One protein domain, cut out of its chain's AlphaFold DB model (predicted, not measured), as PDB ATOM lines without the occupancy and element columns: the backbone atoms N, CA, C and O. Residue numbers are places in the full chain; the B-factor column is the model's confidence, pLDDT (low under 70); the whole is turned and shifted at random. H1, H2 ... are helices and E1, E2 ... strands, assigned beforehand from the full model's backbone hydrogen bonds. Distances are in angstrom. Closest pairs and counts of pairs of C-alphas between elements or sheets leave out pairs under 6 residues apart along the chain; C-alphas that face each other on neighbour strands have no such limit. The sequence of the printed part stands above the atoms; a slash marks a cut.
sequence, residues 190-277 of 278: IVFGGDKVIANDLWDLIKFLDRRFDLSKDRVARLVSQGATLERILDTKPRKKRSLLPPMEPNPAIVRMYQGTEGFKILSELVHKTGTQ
ATOM      1  N   ILE A 190     -30.769 -21.867  31.588       91.69
ATOM      2  CA  ILE A 190     -31.581 -21.137  32.551       91.69
ATOM      3  C   ILE A 190     -32.666 -20.396  31.764       91.69
ATOM      4  O   ILE A 190     -32.424 -19.961  30.635       91.69
ATOM      5  N   VAL A 191     -33.868 -20.303  32.327       91.00
ATOM      6  CA  VAL A 191     -34.997 -19.615  31.695       91.00
ATOM      7  C   VAL A 191     -35.361 -18.407  32.540       91.00
ATOM      8  O   VAL A 191     -35.586 -18.548  33.739       91.00
ATOM      9  N   PHE A 192     -35.402 -17.232  31.920       85.94
ATOM     10  CA  PHE A 192     -35.839 -15.986  32.550       85.94
ATOM     11  C   PHE A 192     -36.391 -15.039  31.482       85.94
ATOM     12  O   PHE A 192     -35.882 -15.001  30.366       85.94
ATOM     13  N   GLY A 193     -37.470 -14.316  31.798       82.19
ATOM     14  CA  GLY A 193     -38.141 -13.435  30.829       82.19
ATOM     15  C   GLY A 193     -38.680 -14.144  29.587       82.19
ATOM     16  O   GLY A 193     -38.749 -13.540  28.529       82.19
ATOM     17  N   GLY A 194     -39.002 -15.438  29.689       83.56
ATOM     18  CA  GLY A 194     -39.407 -16.263  28.544       83.56
ATOM     19  C   GLY A 194     -38.250 -16.731  27.652       83.56
ATOM     20  O   GLY A 194     -38.449 -17.618  26.823       83.56
ATOM     21  N   ASP A 195     -37.033 -16.222  27.860       85.56
ATOM     22  CA  ASP A 195     -35.860 -16.583  27.071       85.56
ATOM     23  C   ASP A 195     -35.101 -17.766  27.665       85.56
ATOM     24  O   ASP A 195     -34.858 -17.861  28.870       85.56
ATOM     25  N   LYS A 196     -34.668 -18.670  26.781       90.19
ATOM     26  CA  LYS A 196     -33.834 -19.821  27.126       90.19
ATOM     27  C   LYS A 196     -32.363 -19.481  26.893       90.19
ATOM     28  O   LYS A 196     -31.885 -19.504  25.758       90.19
ATOM     29  N   VAL A 197     -31.619 -19.219  27.964       90.44
ATOM     30  CA  VAL A 197     -30.202 -18.835  27.899       90.44
ATOM     31  C   VAL A 197     -29.306 -20.017  28.248       90.44
ATOM     32  O   VAL A 197     -29.517 -20.713  29.240       90.44
ATOM     33  N   ILE A 198     -28.278 -20.261  27.432       91.00
ATOM     34  CA  ILE A 198     -27.284 -21.309  27.697       91.00
ATOM     35  C   ILE A 198     -26.433 -20.912  28.905       91.00
ATOM     36  O   ILE A 198     -25.952 -19.786  28.998       91.00
ATOM     37  N   ALA A 199     -26.176 -21.857  29.808       89.12
ATOM     38  CA  ALA A 199     -25.488 -21.594  31.071       89.12
ATOM     39  C   ALA A 199     -24.091 -20.950  30.911       89.12
ATOM     40  O   ALA A 199     -23.689 -20.130  31.732       89.12
ATOM     41  N   ASN A 200     -23.362 -21.296  29.844       85.50
ATOM     42  CA  ASN A 200     -22.078 -20.667  29.512       85.50
ATOM     43  C   ASN A 200     -22.233 -19.241  28.964       85.50
ATOM     44  O   ASN A 200     -21.384 -18.400  29.248       85.50
ATOM     45  N   ASP A 201     -23.304 -18.975  28.211       92.06
ATOM     46  CA  ASP A 201     -23.590 -17.649  27.657       92.06
ATOM     47  C   ASP A 201     -24.001 -16.672  28.763       92.06
ATOM     48  O   ASP A 201     -23.635 -15.501  28.706       92.06
ATOM     49  N   LEU A 202     -24.703 -17.155  29.797       94.62
ATOM     50  CA  LEU A 202     -25.122 -16.348  30.947       94.62
ATOM     51  C   LEU A 202     -23.949 -15.575  31.565       94.62
ATOM     52  O   LEU A 202     -24.096 -14.407  31.913       94.62
ATOM     53  N   TRP A 203     -22.771 -16.198  31.662       94.56
ATOM     54  CA  TRP A 203     -21.578 -15.521  32.170       94.56
ATOM     55  C   TRP A 203     -21.177 -14.325  31.301       94.56
ATOM     56  O   TRP A 203     -20.829 -13.281  31.842       94.56
ATOM     57  N   ASP A 204     -21.222 -14.463  29.969       93.69
ATOM     58  CA  ASP A 204     -20.857 -13.379  29.049       93.69
ATOM     59  C   ASP A 204     -21.848 -12.212  29.166       93.69
ATOM     60  O   ASP A 204     -21.432 -11.057  29.117       93.69
ATOM     61  N   LEU A 205     -23.135 -12.504  29.387       94.62
ATOM     62  CA  LEU A 205     -24.163 -11.484  29.610       94.62
ATOM     63  C   LEU A 205     -23.958 -10.741  30.933       94.62
ATOM     64  O   LEU A 205     -23.921  -9.513  30.937       94.62
ATOM     65  N   ILE A 206     -23.766 -11.465  32.042       94.12
ATOM     66  CA  ILE A 206     -23.542 -10.844  33.357       94.12
ATOM     67  C   ILE A 206     -22.254 -10.018  33.336       94.12
ATOM     68  O   ILE A 206     -22.264  -8.873  33.762       94.12
ATOM     69  N   LYS A 207     -21.152 -10.555  32.793       92.00
ATOM     70  CA  LYS A 207     -19.861  -9.852  32.740       92.00
ATOM     71  C   LYS A 207     -19.896  -8.602  31.852       92.00
ATOM     72  O   LYS A 207     -19.129  -7.670  32.082       92.00
ATOM     73  N   PHE A 208     -20.759  -8.593  30.833       92.88
ATOM     74  CA  PHE A 208     -21.014  -7.418  30.004       92.88
ATOM     75  C   PHE A 208     -21.771  -6.325  30.768       92.88
ATOM     76  O   PHE A 208     -21.421  -5.156  30.636       92.88
ATOM     77  N   LEU A 209     -22.771  -6.703  31.569       92.38
ATOM     78  CA  LEU A 209     -23.583  -5.775  32.367       92.38
ATOM     79  C   LEU A 209     -22.847  -5.275  33.620       92.38
ATOM     80  O   LEU A 209     -22.962  -4.108  33.976       92.38
ATOM     81  N   ASP A 210     -22.054  -6.138  34.257       90.50
ATOM     82  CA  ASP A 210     -21.217  -5.812  35.406       90.50
ATOM     83  C   ASP A 210     -19.780  -6.327  35.214       90.50
ATOM     84  O   ASP A 210     -19.460  -7.510  35.389       90.50
ATOM     85  N   ARG A 211     -18.863  -5.396  34.919       87.25
ATOM     86  CA  ARG A 211     -17.428  -5.694  34.772       87.25
ATOM     87  C   ARG A 211     -16.798  -6.206  36.074       87.25
ATOM     88  O   ARG A 211     -15.747  -6.852  36.005       87.25
ATOM     89  N   ARG A 212     -17.415  -5.976  37.240       85.19
ATOM     90  CA  ARG A 212     -16.933  -6.418  38.562       85.19
ATOM     91  C   ARG A 212     -17.302  -7.867  38.877       85.19
ATOM     92  O   ARG A 212     -16.681  -8.457  39.757       85.19
ATOM     93  N   PHE A 213     -18.223  -8.474  38.125       88.12
ATOM     94  CA  PHE A 213     -18.631  -9.863  38.323       88.12
ATOM     95  C   PHE A 213     -17.439 -10.835  38.238       88.12
ATOM     96  O   PHE A 213     -16.755 -10.912  37.210       88.12
ATOM     97  N   ASP A 214     -17.179 -11.584  39.315       85.88
ATOM     98  CA  ASP A 214     -15.903 -12.306  39.497       85.88
ATOM     99  C   ASP A 214     -16.016 -13.844  39.486       85.88
ATOM    100  O   ASP A 214     -15.024 -14.570  39.598       85.88
ATOM    101  N   LEU A 215     -17.215 -14.398  39.286       89.00
ATOM    102  CA  LEU A 215     -17.340 -15.844  39.092       89.00
ATOM    103  C   LEU A 215     -16.700 -16.280  37.769       89.00
ATOM    104  O   LEU A 215     -16.638 -15.528  36.798       89.00
ATOM    105  N   SER A 216     -16.214 -17.522  37.703       88.00
ATOM    106  CA  SER A 216     -15.754 -18.118  36.443       88.00
ATOM    107  C   SER A 216     -16.931 -18.627  35.601       88.00
ATOM    108  O   SER A 216     -17.980 -18.970  36.156       88.00
ATOM    109  N   LYS A 217     -16.734 -18.757  34.278       89.50
ATOM    110  CA  LYS A 217     -17.705 -19.394  33.363       89.50
ATOM    111  C   LYS A 217     -18.170 -20.749  33.896       89.50
ATOM    112  O   LYS A 217     -19.363 -20.965  34.081       89.50
ATOM    113  N   ASP A 218     -17.225 -21.604  34.285       87.31
ATOM    114  CA  ASP A 218     -17.526 -22.930  34.839       87.31
ATOM    115  C   ASP A 218     -18.300 -22.872  36.158       87.31
ATOM    116  O   ASP A 218     -19.072 -23.778  36.481       87.31
ATOM    117  N   ARG A 219     -18.070 -21.841  36.984       90.25
ATOM    118  CA  ARG A 219     -18.808 -21.675  38.240       90.25
ATOM    119  C   ARG A 219     -20.256 -21.305  37.967       90.25
ATOM    120  O   ARG A 219     -21.121 -21.956  38.548       90.25
ATOM    121  N   VAL A 220     -20.500 -20.349  37.074       92.62
ATOM    122  CA  VAL A 220     -21.851 -19.978  36.630       92.62
ATOM    123  C   VAL A 220     -22.555 -21.182  36.012       92.62
ATOM    124  O   VAL A 220     -23.632 -21.557  36.467       92.62
ATOM    125  N   ALA A 221     -21.902 -21.873  35.075       91.19
ATOM    126  CA  ALA A 221     -22.469 -23.050  34.432       91.19
ATOM    127  C   ALA A 221     -22.858 -24.135  35.446       91.19
ATOM    128  O   ALA A 221     -23.952 -24.697  35.379       91.19
ATOM    129  N   ARG A 222     -22.001 -24.397  36.441       91.94
ATOM    130  CA  ARG A 222     -22.287 -25.350  37.524       91.94
ATOM    131  C   ARG A 222     -23.465 -24.917  38.395       91.94
ATOM    132  O   ARG A 222     -24.264 -25.773  38.743       91.94
ATOM    133  N   LEU A 223     -23.583 -23.633  38.735       93.94
ATOM    134  CA  LEU A 223     -24.709 -23.126  39.528       93.94
ATOM    135  C   LEU A 223     -26.036 -23.306  38.780       93.94
ATOM    136  O   LEU A 223     -26.978 -23.841  39.355       93.94
ATOM    137  N   VAL A 224     -26.073 -22.985  37.483       94.06
ATOM    138  CA  VAL A 224     -27.242 -23.262  36.626       94.06
ATOM    139  C   VAL A 224     -27.563 -24.760  36.606       94.06
ATOM    140  O   VAL A 224     -28.712 -25.160  36.742       94.06
ATOM    141  N   SER A 225     -26.536 -25.608  36.518       90.69
ATOM    142  CA  SER A 225     -26.694 -27.073  36.549       90.69
ATOM    143  C   SER A 225     -27.300 -27.594  37.852       90.69
ATOM    144  O   SER A 225     -27.902 -28.658  37.866       90.69
ATOM    145  N   GLN A 226     -27.087 -26.867  38.948       92.44
ATOM    146  CA  GLN A 226     -27.610 -27.171  40.278       92.44
ATOM    147  C   GLN A 226     -28.987 -26.532  40.518       92.44
ATOM    148  O   GLN A 226     -29.477 -26.581  41.643       92.44
ATOM    149  N   GLY A 227     -29.591 -25.908  39.500       91.81
ATOM    150  CA  GLY A 227     -30.882 -25.230  39.612       91.81
ATOM    151  C   GLY A 227     -30.833 -23.925  40.412       91.81
ATOM    152  O   GLY A 227     -31.844 -23.522  40.976       91.81
ATOM    153  N   ALA A 228     -29.670 -23.271  40.519       92.94
ATOM    154  CA  ALA A 228     -29.584 -21.970  41.178       92.94
ATOM    155  C   ALA A 228     -30.379 -20.905  40.404       92.94
ATOM    156  O   ALA A 228     -30.291 -20.841  39.175       92.94
ATOM    157  N   THR A 229     -31.108 -20.054  41.133       93.12
ATOM    158  CA  THR A 229     -31.800 -18.895  40.556       93.12
ATOM    159  C   THR A 229     -30.808 -17.829  40.102       93.12
ATOM    160  O   THR A 229     -29.629 -17.855  40.476       93.12
ATOM    161  N   LEU A 230     -31.281 -16.881  39.293       91.94
ATOM    162  CA  LEU A 230     -30.440 -15.816  38.766       91.94
ATOM    163  C   LEU A 230     -29.900 -14.918  39.888       91.94
ATOM    164  O   LEU A 230     -28.704 -14.655  39.932       91.94
ATOM    165  N   GLU A 231     -30.747 -14.557  40.846       91.69
ATOM    166  CA  GLU A 231     -30.401 -13.773  42.037       91.69
ATOM    167  C   GLU A 231     -29.308 -14.478  42.840       91.69
ATOM    168  O   GLU A 231     -28.259 -13.906  43.122       91.69
ATOM    169  N   ARG A 232     -29.477 -15.785  43.094       92.44
ATOM    170  CA  ARG A 232     -28.470 -16.583  43.801       92.44
ATOM    171  C   ARG A 232     -27.131 -16.591  43.066       92.44
ATOM    172  O   ARG A 232     -26.085 -16.623  43.714       92.44
ATOM    173  N   ILE A 233     -27.135 -16.632  41.733       93.69
ATOM    174  CA  ILE A 233     -25.905 -16.597  40.932       93.69
ATOM    175  C   ILE A 233     -25.218 -15.234  41.063       93.69
ATOM    176  O   ILE A 233     -24.002 -15.214  41.259       93.69
ATOM    177  N   LEU A 234     -25.977 -14.137  40.986       92.44
ATOM    178  CA  LEU A 234     -25.469 -12.768  41.121       92.44
ATOM    179  C   LEU A 234     -24.880 -12.512  42.519       92.44
ATOM    180  O   LEU A 234     -23.792 -11.953  42.623       92.44
ATOM    181  N   ASP A 235     -25.514 -13.036  43.569       90.75
ATOM    182  CA  ASP A 235     -25.062 -12.870  44.960       90.75
ATOM    183  C   ASP A 235     -23.920 -13.820  45.363       90.75
ATOM    184  O   ASP A 235     -23.312 -13.697  46.434       90.75
ATOM    185  N   THR A 236     -23.604 -14.821  44.533       91.00
ATOM    186  CA  THR A 236     -22.597 -15.823  44.889       91.00
ATOM    187  C   THR A 236     -21.190 -15.225  44.842       91.00
ATOM    188  O   THR A 236     -20.658 -14.899  43.783       91.00
ATOM    189  N   LYS A 237     -20.515 -15.204  45.997       86.38
ATOM    190  CA  LYS A 237     -19.110 -14.788  46.104       86.38
ATOM    191  C   LYS A 237     -18.137 -15.863  45.578       86.38
ATOM    192  O   LYS A 237     -18.379 -17.067  45.749       86.38
ATOM    193  N   PRO A 238     -17.009 -15.471  44.956       83.00
ATOM    194  CA  PRO A 238     -15.980 -16.408  44.511       83.00
ATOM    195  C   PRO A 238     -15.311 -17.119  45.700       83.00
ATOM    196  O   PRO A 238     -15.054 -16.526  46.743       83.00
ATOM    197  N   ARG A 239     -14.991 -18.414  45.541       74.19
ATOM    198  CA  ARG A 239     -14.377 -19.241  46.608       74.19
ATOM    199  C   ARG A 239     -12.892 -18.939  46.867       74.19
ATOM    200  O   ARG A 239     -12.383 -19.308  47.917       74.19
ATOM    201  N   LYS A 240     -12.182 -18.341  45.906       70.75
ATOM    202  CA  LYS A 240     -10.766 -17.933  45.984       70.75
ATOM    203  C   LYS A 240     -10.597 -16.638  45.182       70.75
ATOM    204  O   LYS A 240     -11.268 -16.501  44.160       70.75
ATOM    205  N   LYS A 241      -9.695 -15.733  45.591       60.41
ATOM    206  CA  LYS A 241      -9.279 -14.593  44.747       60.41
ATOM    207  C   LYS A 241      -8.650 -15.143  43.458       60.41
ATOM    208  O   LYS A 241      -7.792 -16.025  43.539       60.41
ATOM    209  N   ARG A 242      -9.093 -14.686  42.279       58.56
ATOM    210  CA  ARG A 242      -8.486 -15.097  40.997       58.56
ATOM    211  C   ARG A 242      -7.050 -14.574  40.901       58.56
ATOM    212  O   ARG A 242      -6.717 -13.546  41.486       58.56
ATOM    213  N   SER A 243      -6.198 -15.313  40.188       55.53
ATOM    214  CA  SER A 243      -4.834 -14.878  39.870       55.53
ATOM    215  C   SER A 243      -4.849 -13.584  39.045       55.53
ATOM    216  O   SER A 243      -5.836 -13.303  38.370       55.53
ATOM    217  N   LEU A 244      -3.736 -12.837  39.071       51.56
ATOM    218  CA  LEU A 244      -3.485 -11.546  38.394       51.56
ATOM    219  C   LEU A 244      -3.584 -11.571  36.849       51.56
ATOM    220  O   LEU A 244      -3.081 -10.672  36.179       51.56
ATOM    221  N   LEU A 245      -4.194 -12.599  36.256       51.88
ATOM    222  CA  LEU A 245      -4.479 -12.614  34.825       51.88
ATOM    223  C   LEU A 245      -5.465 -11.486  34.487       51.88
ATOM    224  O   LEU A 245      -6.364 -11.210  35.288       51.88
ATOM    225  N   PRO A 246      -5.332 -10.852  33.308       56.38
ATOM    226  CA  PRO A 246      -6.271  -9.827  32.885       56.38
ATOM    227  C   PRO A 246      -7.702 -10.383  32.943       56.38
ATOM    228  O   PRO A 246      -7.923 -11.552  32.592       56.38
ATOM    229  N   PRO A 247      -8.673  -9.586  33.422       65.50
ATOM    230  CA  PRO A 247     -10.046 -10.038  33.542       65.50
ATOM    231  C   PRO A 247     -10.533 -10.505  32.172       65.50
ATOM    232  O   PRO A 247     -10.390  -9.810  31.171       65.50
ATOM    233  N   MET A 248     -11.076 -11.719  32.127       74.06
ATOM    234  CA  MET A 248     -11.630 -12.268  30.896       74.06
ATOM    235  C   MET A 248     -12.750 -11.342  30.406       74.06
ATOM    236  O   MET A 248     -13.661 -11.024  31.174       74.06
ATOM    237  N   GLU A 249     -12.667 -10.908  29.151       84.00
ATOM    238  CA  GLU A 249     -13.686 -10.060  28.533       84.00
ATOM    239  C   GLU A 249     -14.874 -10.909  28.040       84.00
ATOM    240  O   GLU A 249     -14.684 -12.060  27.614       84.00
ATOM    241  N   PRO A 250     -16.109 -10.377  28.099       88.06
ATOM    242  CA  PRO A 250     -17.286 -11.055  27.575       88.06
ATOM    243  C   PRO A 250     -17.208 -11.166  26.054       88.06
ATOM    244  O   PRO A 250     -16.693 -10.283  25.369       88.06
ATOM    245  N   ASN A 251     -17.752 -12.244  25.494       84.38
ATOM    246  CA  ASN A 251     -17.778 -12.419  24.048       84.38
ATOM    247  C   ASN A 251     -18.854 -11.527  23.391       84.38
ATOM    248  O   ASN A 251     -20.045 -11.820  23.538       84.38
ATOM    249  N   PRO A 252     -18.490 -10.521  22.570       83.56
ATOM    250  CA  PRO A 252     -19.466  -9.568  22.036       83.56
ATOM    251  C   PRO A 252     -20.498 -10.206  21.102       83.56
ATOM    252  O   PRO A 252     -21.622  -9.725  20.995       83.56
ATOM    253  N   ALA A 253     -20.138 -11.300  20.421       79.06
ATOM    254  CA  ALA A 253     -21.074 -12.005  19.555       79.06
ATOM    255  C   ALA A 253     -22.176 -12.704  20.358       79.06
ATOM    256  O   ALA A 253     -23.300 -12.746  19.885       79.06
ATOM    257  N   ILE A 254     -21.874 -13.216  21.558       86.56
ATOM    258  CA  ILE A 254     -22.885 -13.818  22.441       86.56
ATOM    259  C   ILE A 254     -23.825 -12.732  22.949       86.56
ATOM    260  O   ILE A 254     -25.034 -12.882  22.839       86.56
ATOM    261  N   VAL A 255     -23.271 -11.620  23.434       88.62
ATOM    262  CA  VAL A 255     -24.060 -10.501  23.959       88.62
ATOM    263  C   VAL A 255     -25.057  -9.998  22.912       88.62
ATOM    264  O   VAL A 255     -26.249  -9.921  23.195       88.62
ATOM    265  N   ARG A 256     -24.608  -9.773  21.670       89.25
ATOM    266  CA  ARG A 256     -25.478  -9.341  20.562       89.25
ATOM    267  C   ARG A 256     -26.645 -10.283  20.263       89.25
ATOM    268  O   ARG A 256     -27.649  -9.826  19.740       89.25
ATOM    269  N   MET A 257     -26.531 -11.577  20.569       85.75
ATOM    270  CA  MET A 257     -27.621 -12.532  20.325       85.75
ATOM    271  C   MET A 257     -28.784 -12.378  21.301       85.75
ATOM    272  O   MET A 257     -29.893 -12.772  20.963       85.75
ATOM    273  N   TYR A 258     -28.521 -11.862  22.503       89.00
ATOM    274  CA  TYR A 258     -29.535 -11.694  23.543       89.00
ATOM    275  C   TYR A 258     -29.899 -10.220  23.766       89.00
ATOM    276  O   TYR A 258     -30.934  -9.932  24.359       89.00
ATOM    277  N   GLN A 259     -29.090  -9.271  23.284       86.88
ATOM    278  CA  GLN A 259     -29.416  -7.845  23.321       86.88
ATOM    279  C   GLN A 259     -30.786  -7.581  22.679       86.88
ATOM    280  O   GLN A 259     -31.026  -7.951  21.534       86.88
ATOM    281  N   GLY A 260     -31.681  -6.939  23.433       86.19
ATOM    282  CA  GLY A 260     -33.048  -6.617  23.005       86.19
ATOM    283  C   GLY A 260     -34.113  -7.658  23.375       86.19
ATOM    284  O   GLY A 260     -35.298  -7.349  23.282       86.19
ATOM    285  N   THR A 261     -33.716  -8.846  23.839       91.56
ATOM    286  CA  THR A 261     -34.647  -9.859  24.368       91.56
ATOM    287  C   THR A 261     -35.202  -9.452  25.738       91.56
ATOM    288  O   THR A 261     -34.587  -8.655  26.454       91.56
ATOM    289  N   GLU A 262     -36.367  -9.982  26.113       90.75
ATOM    290  CA  GLU A 262     -37.025  -9.631  27.379       90.75
ATOM    291  C   GLU A 262     -36.236 -10.159  28.583       90.75
ATOM    292  O   GLU A 262     -36.008  -9.443  29.558       90.75
ATOM    293  N   GLY A 263     -35.683 -11.365  28.471       90.44
ATOM    294  CA  GLY A 263     -34.758 -11.926  29.441       90.44
ATOM    295  C   GLY A 263     -33.529 -11.043  29.644       90.44
ATOM    296  O   GLY A 263     -33.127 -10.817  30.785       90.44
ATOM    297  N   PHE A 264     -32.945 -10.482  28.579       92.94
ATOM    298  CA  PHE A 264     -31.799  -9.575  28.726       92.94
ATOM    299  C   PHE A 264     -32.155  -8.294  29.494       92.94
ATOM    300  O   PHE A 264     -31.338  -7.828  30.291       92.94
ATOM    301  N   LYS A 265     -33.365  -7.745  29.312       92.31
ATOM    302  CA  LYS A 265     -33.839  -6.593  30.100       92.31
ATOM    303  C   LYS A 265     -33.963  -6.947  31.580       92.31
ATOM    304  O   LYS A 265     -33.388  -6.249  32.408       92.31
ATOM    305  N   ILE A 266     -34.609  -8.070  31.900       91.94
ATOM    306  CA  ILE A 266     -34.753  -8.557  33.282       91.94
ATOM    307  C   ILE A 266     -33.384  -8.790  33.929       91.94
ATOM    308  O   ILE A 266     -33.142  -8.368  35.058       91.94
ATOM    309  N   LEU A 267     -32.460  -9.430  33.205       92.88
ATOM    310  CA  LEU A 267     -31.094  -9.638  33.676       92.88
ATOM    311  C   LEU A 267     -30.394  -8.305  33.962       92.88
ATOM    312  O   LEU A 267     -29.750  -8.169  34.999       92.88
ATOM    313  N   SER A 268     -30.534  -7.327  33.065       93.06
ATOM    314  CA  SER A 268     -30.005  -5.977  33.262       93.06
ATOM    315  C   SER A 268     -30.570  -5.350  34.535       93.06
ATOM    316  O   SER A 268     -29.796  -4.938  35.393       93.06
ATOM    317  N   GLU A 269     -31.891  -5.337  34.721       92.31
ATOM    318  CA  GLU A 269     -32.524  -4.779  35.923       92.31
ATOM    319  C   GLU A 269     -32.030  -5.434  37.216       92.31
ATOM    320  O   GLU A 269     -31.748  -4.738  38.192       92.31
ATOM    321  N   LEU A 270     -31.895  -6.763  37.225       90.50
ATOM    322  CA  LEU A 270     -31.399  -7.508  38.381       90.50
ATOM    323  C   LEU A 270     -29.951  -7.148  38.711       90.50
ATOM    324  O   LEU A 270     -29.654  -6.852  39.866       90.50
ATOM    325  N   VAL A 271     -29.074  -7.097  37.702       89.88
ATOM    326  CA  VAL A 271     -27.667  -6.707  37.882       89.88
ATOM    327  C   VAL A 271     -27.559  -5.284  38.446       89.88
ATOM    328  O   VAL A 271     -26.794  -5.053  39.386       89.88
ATOM    329  N   HIS A 272     -28.360  -4.339  37.938       86.19
ATOM    330  CA  HIS A 272     -28.384  -2.962  38.443       86.19
ATOM    331  C   HIS A 272     -28.884  -2.886  39.898       86.19
ATOM    332  O   HIS A 272     -28.287  -2.179  40.714       86.19
ATOM    333  N   LYS A 273     -29.928  -3.647  40.258       83.00
ATOM    334  CA  LYS A 273     -30.434  -3.736  41.642       83.00
ATOM    335  C   LYS A 273     -29.377  -4.275  42.610       83.00
ATOM    336  O   LYS A 273     -29.170  -3.672  43.660       83.00
ATOM    337  N   THR A 274     -28.666  -5.344  42.247       69.19
ATOM    338  CA  THR A 274     -27.592  -5.914  43.084       69.19
ATOM    339  C   THR A 274     -26.369  -4.997  43.190       69.19
ATOM    340  O   THR A 274     -25.739  -4.932  44.240       69.19
ATOM    341  N   GLY A 275     -26.052  -4.235  42.137       59.28
ATOM    342  CA  GLY A 275     -24.922  -3.300  42.123       59.28
ATOM    343  C   GLY A 275     -25.138  -2.016  42.936       59.28
ATOM    344  O   GLY A 275     -24.165  -1.352  43.276       59.28
ATOM    345  N   THR A 276     -26.390  -1.674  43.262       50.19
ATOM    346  CA  THR A 276     -26.747  -0.479  44.058       50.19
ATOM    347  C   THR A 276     -26.690  -0.747  45.574       50.19
ATOM    348  O   THR A 276     -26.728   0.186  46.369       50.19
ATOM    349  N   GLN A 277     -26.578  -2.014  45.994       42.56
ATOM    350  CA  GLN A 277     -26.536  -2.433  47.405       42.56
ATOM    351  C   GLN A 277     -25.116  -2.684  47.954       42.56
ATOM    352  O   GLN A 277     -24.990  -3.143  49.090       42.56
TER     353      GLN A 277
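AT A GLANCE: This is residues 190 to 277 of the 278 residues of an uncharacterized protein of Aurantimonas manganoxydans (strain ATCC BAA-1229 / DSM 21871 / SI85-9A1) (UniProt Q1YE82). H1 forms the core of a small helical domain, with H2, H4 and H5 packed round it and running crosswise to it, while H3 lies alongside H5. A tiny hairpin, E1 and E2, sits by the first turns of H5, and a long loop, residues 236 to 251, swings wide from H3 to H4 and makes much of the longest axis. The printed part has 88 residues, with two strands followed by five helices in the order E1 E2 H1 H2 H3 H4 H5; the sheet, E1 - E2, is antiparallel and the class is mostly helix. It is compact, with a radius of gyration of the C-alphas of 12.3 A and spans of 36 by 27 by 26 A.

IN THESE COORDINATES: Find C-alpha 190 at (-31.581, -21.137, 32.551), where E1, residues 190 to 192, begins. E2 follows at residues 195 to 198. H1 then takes residues 199 to 209, starting from C-alpha 199 at (-25.488, -21.594, 31.071) and covering 16.0 A. Next come H2, residues 217 to 225, 12.2 A long, and H3, residues 230 to 235. Past the loop, look for H4 at residues 252 to 258, 10.4 A long. H5, residues 262 to 275, is the longest helix at 20.1 A and ends at C-alpha 275 (-24.922, -3.300, 42.123).

HOW THE PARTS SIT: Start at H1, the hub, which touches three helices. It touches H2 at a steep tilt of 59 degrees, opposite ways, with the C-alphas of Ala 199 and Ala 221 closest at 4.7 A. It touches H4 about perpendicular, at 77 degrees, closest at the C-alphas of Leu 205 and Val 255, 5.7 A. It touches H5 at a steep tilt of 58 degrees, the same way, closest at the C-alphas of Leu 209 and Ser 268, 6.5 A. H5 touches H3 with residues 270 to 274 alone, at a shallow tilt of 21 degrees, the same way; the closest C-alphas, of Leu 234 and Val 271, are 7.2 A apart. H1 and H3 are only just apart, at 8.2 A. In the hairpin of E1 and E2, N 190 and O 197 are 2.9 A apart, within hydrogen-bond range, and N 195 and O 192 are at 3.0 A. The closest C-alphas of E1 and H5, those of Phe 192 and Gly 263, are 5.2 A apart. Every O i to N i+4 pair is within range in H2, H3 and H5, against 5 of 7 in H1 and 1 of 3 in H4, where 2 of 4 O i to N i+3 pairs are.

THE WHOLE: The two farthest C-alphas, of Gly 194 and Leu 244, are 37.5 A apart. The printed part has no cut. The link from H3 to H4 is long, 16 residues. The mean pLDDT of the printed part is 84.9; residues 241 to 247 and 274 to 277 are under 70.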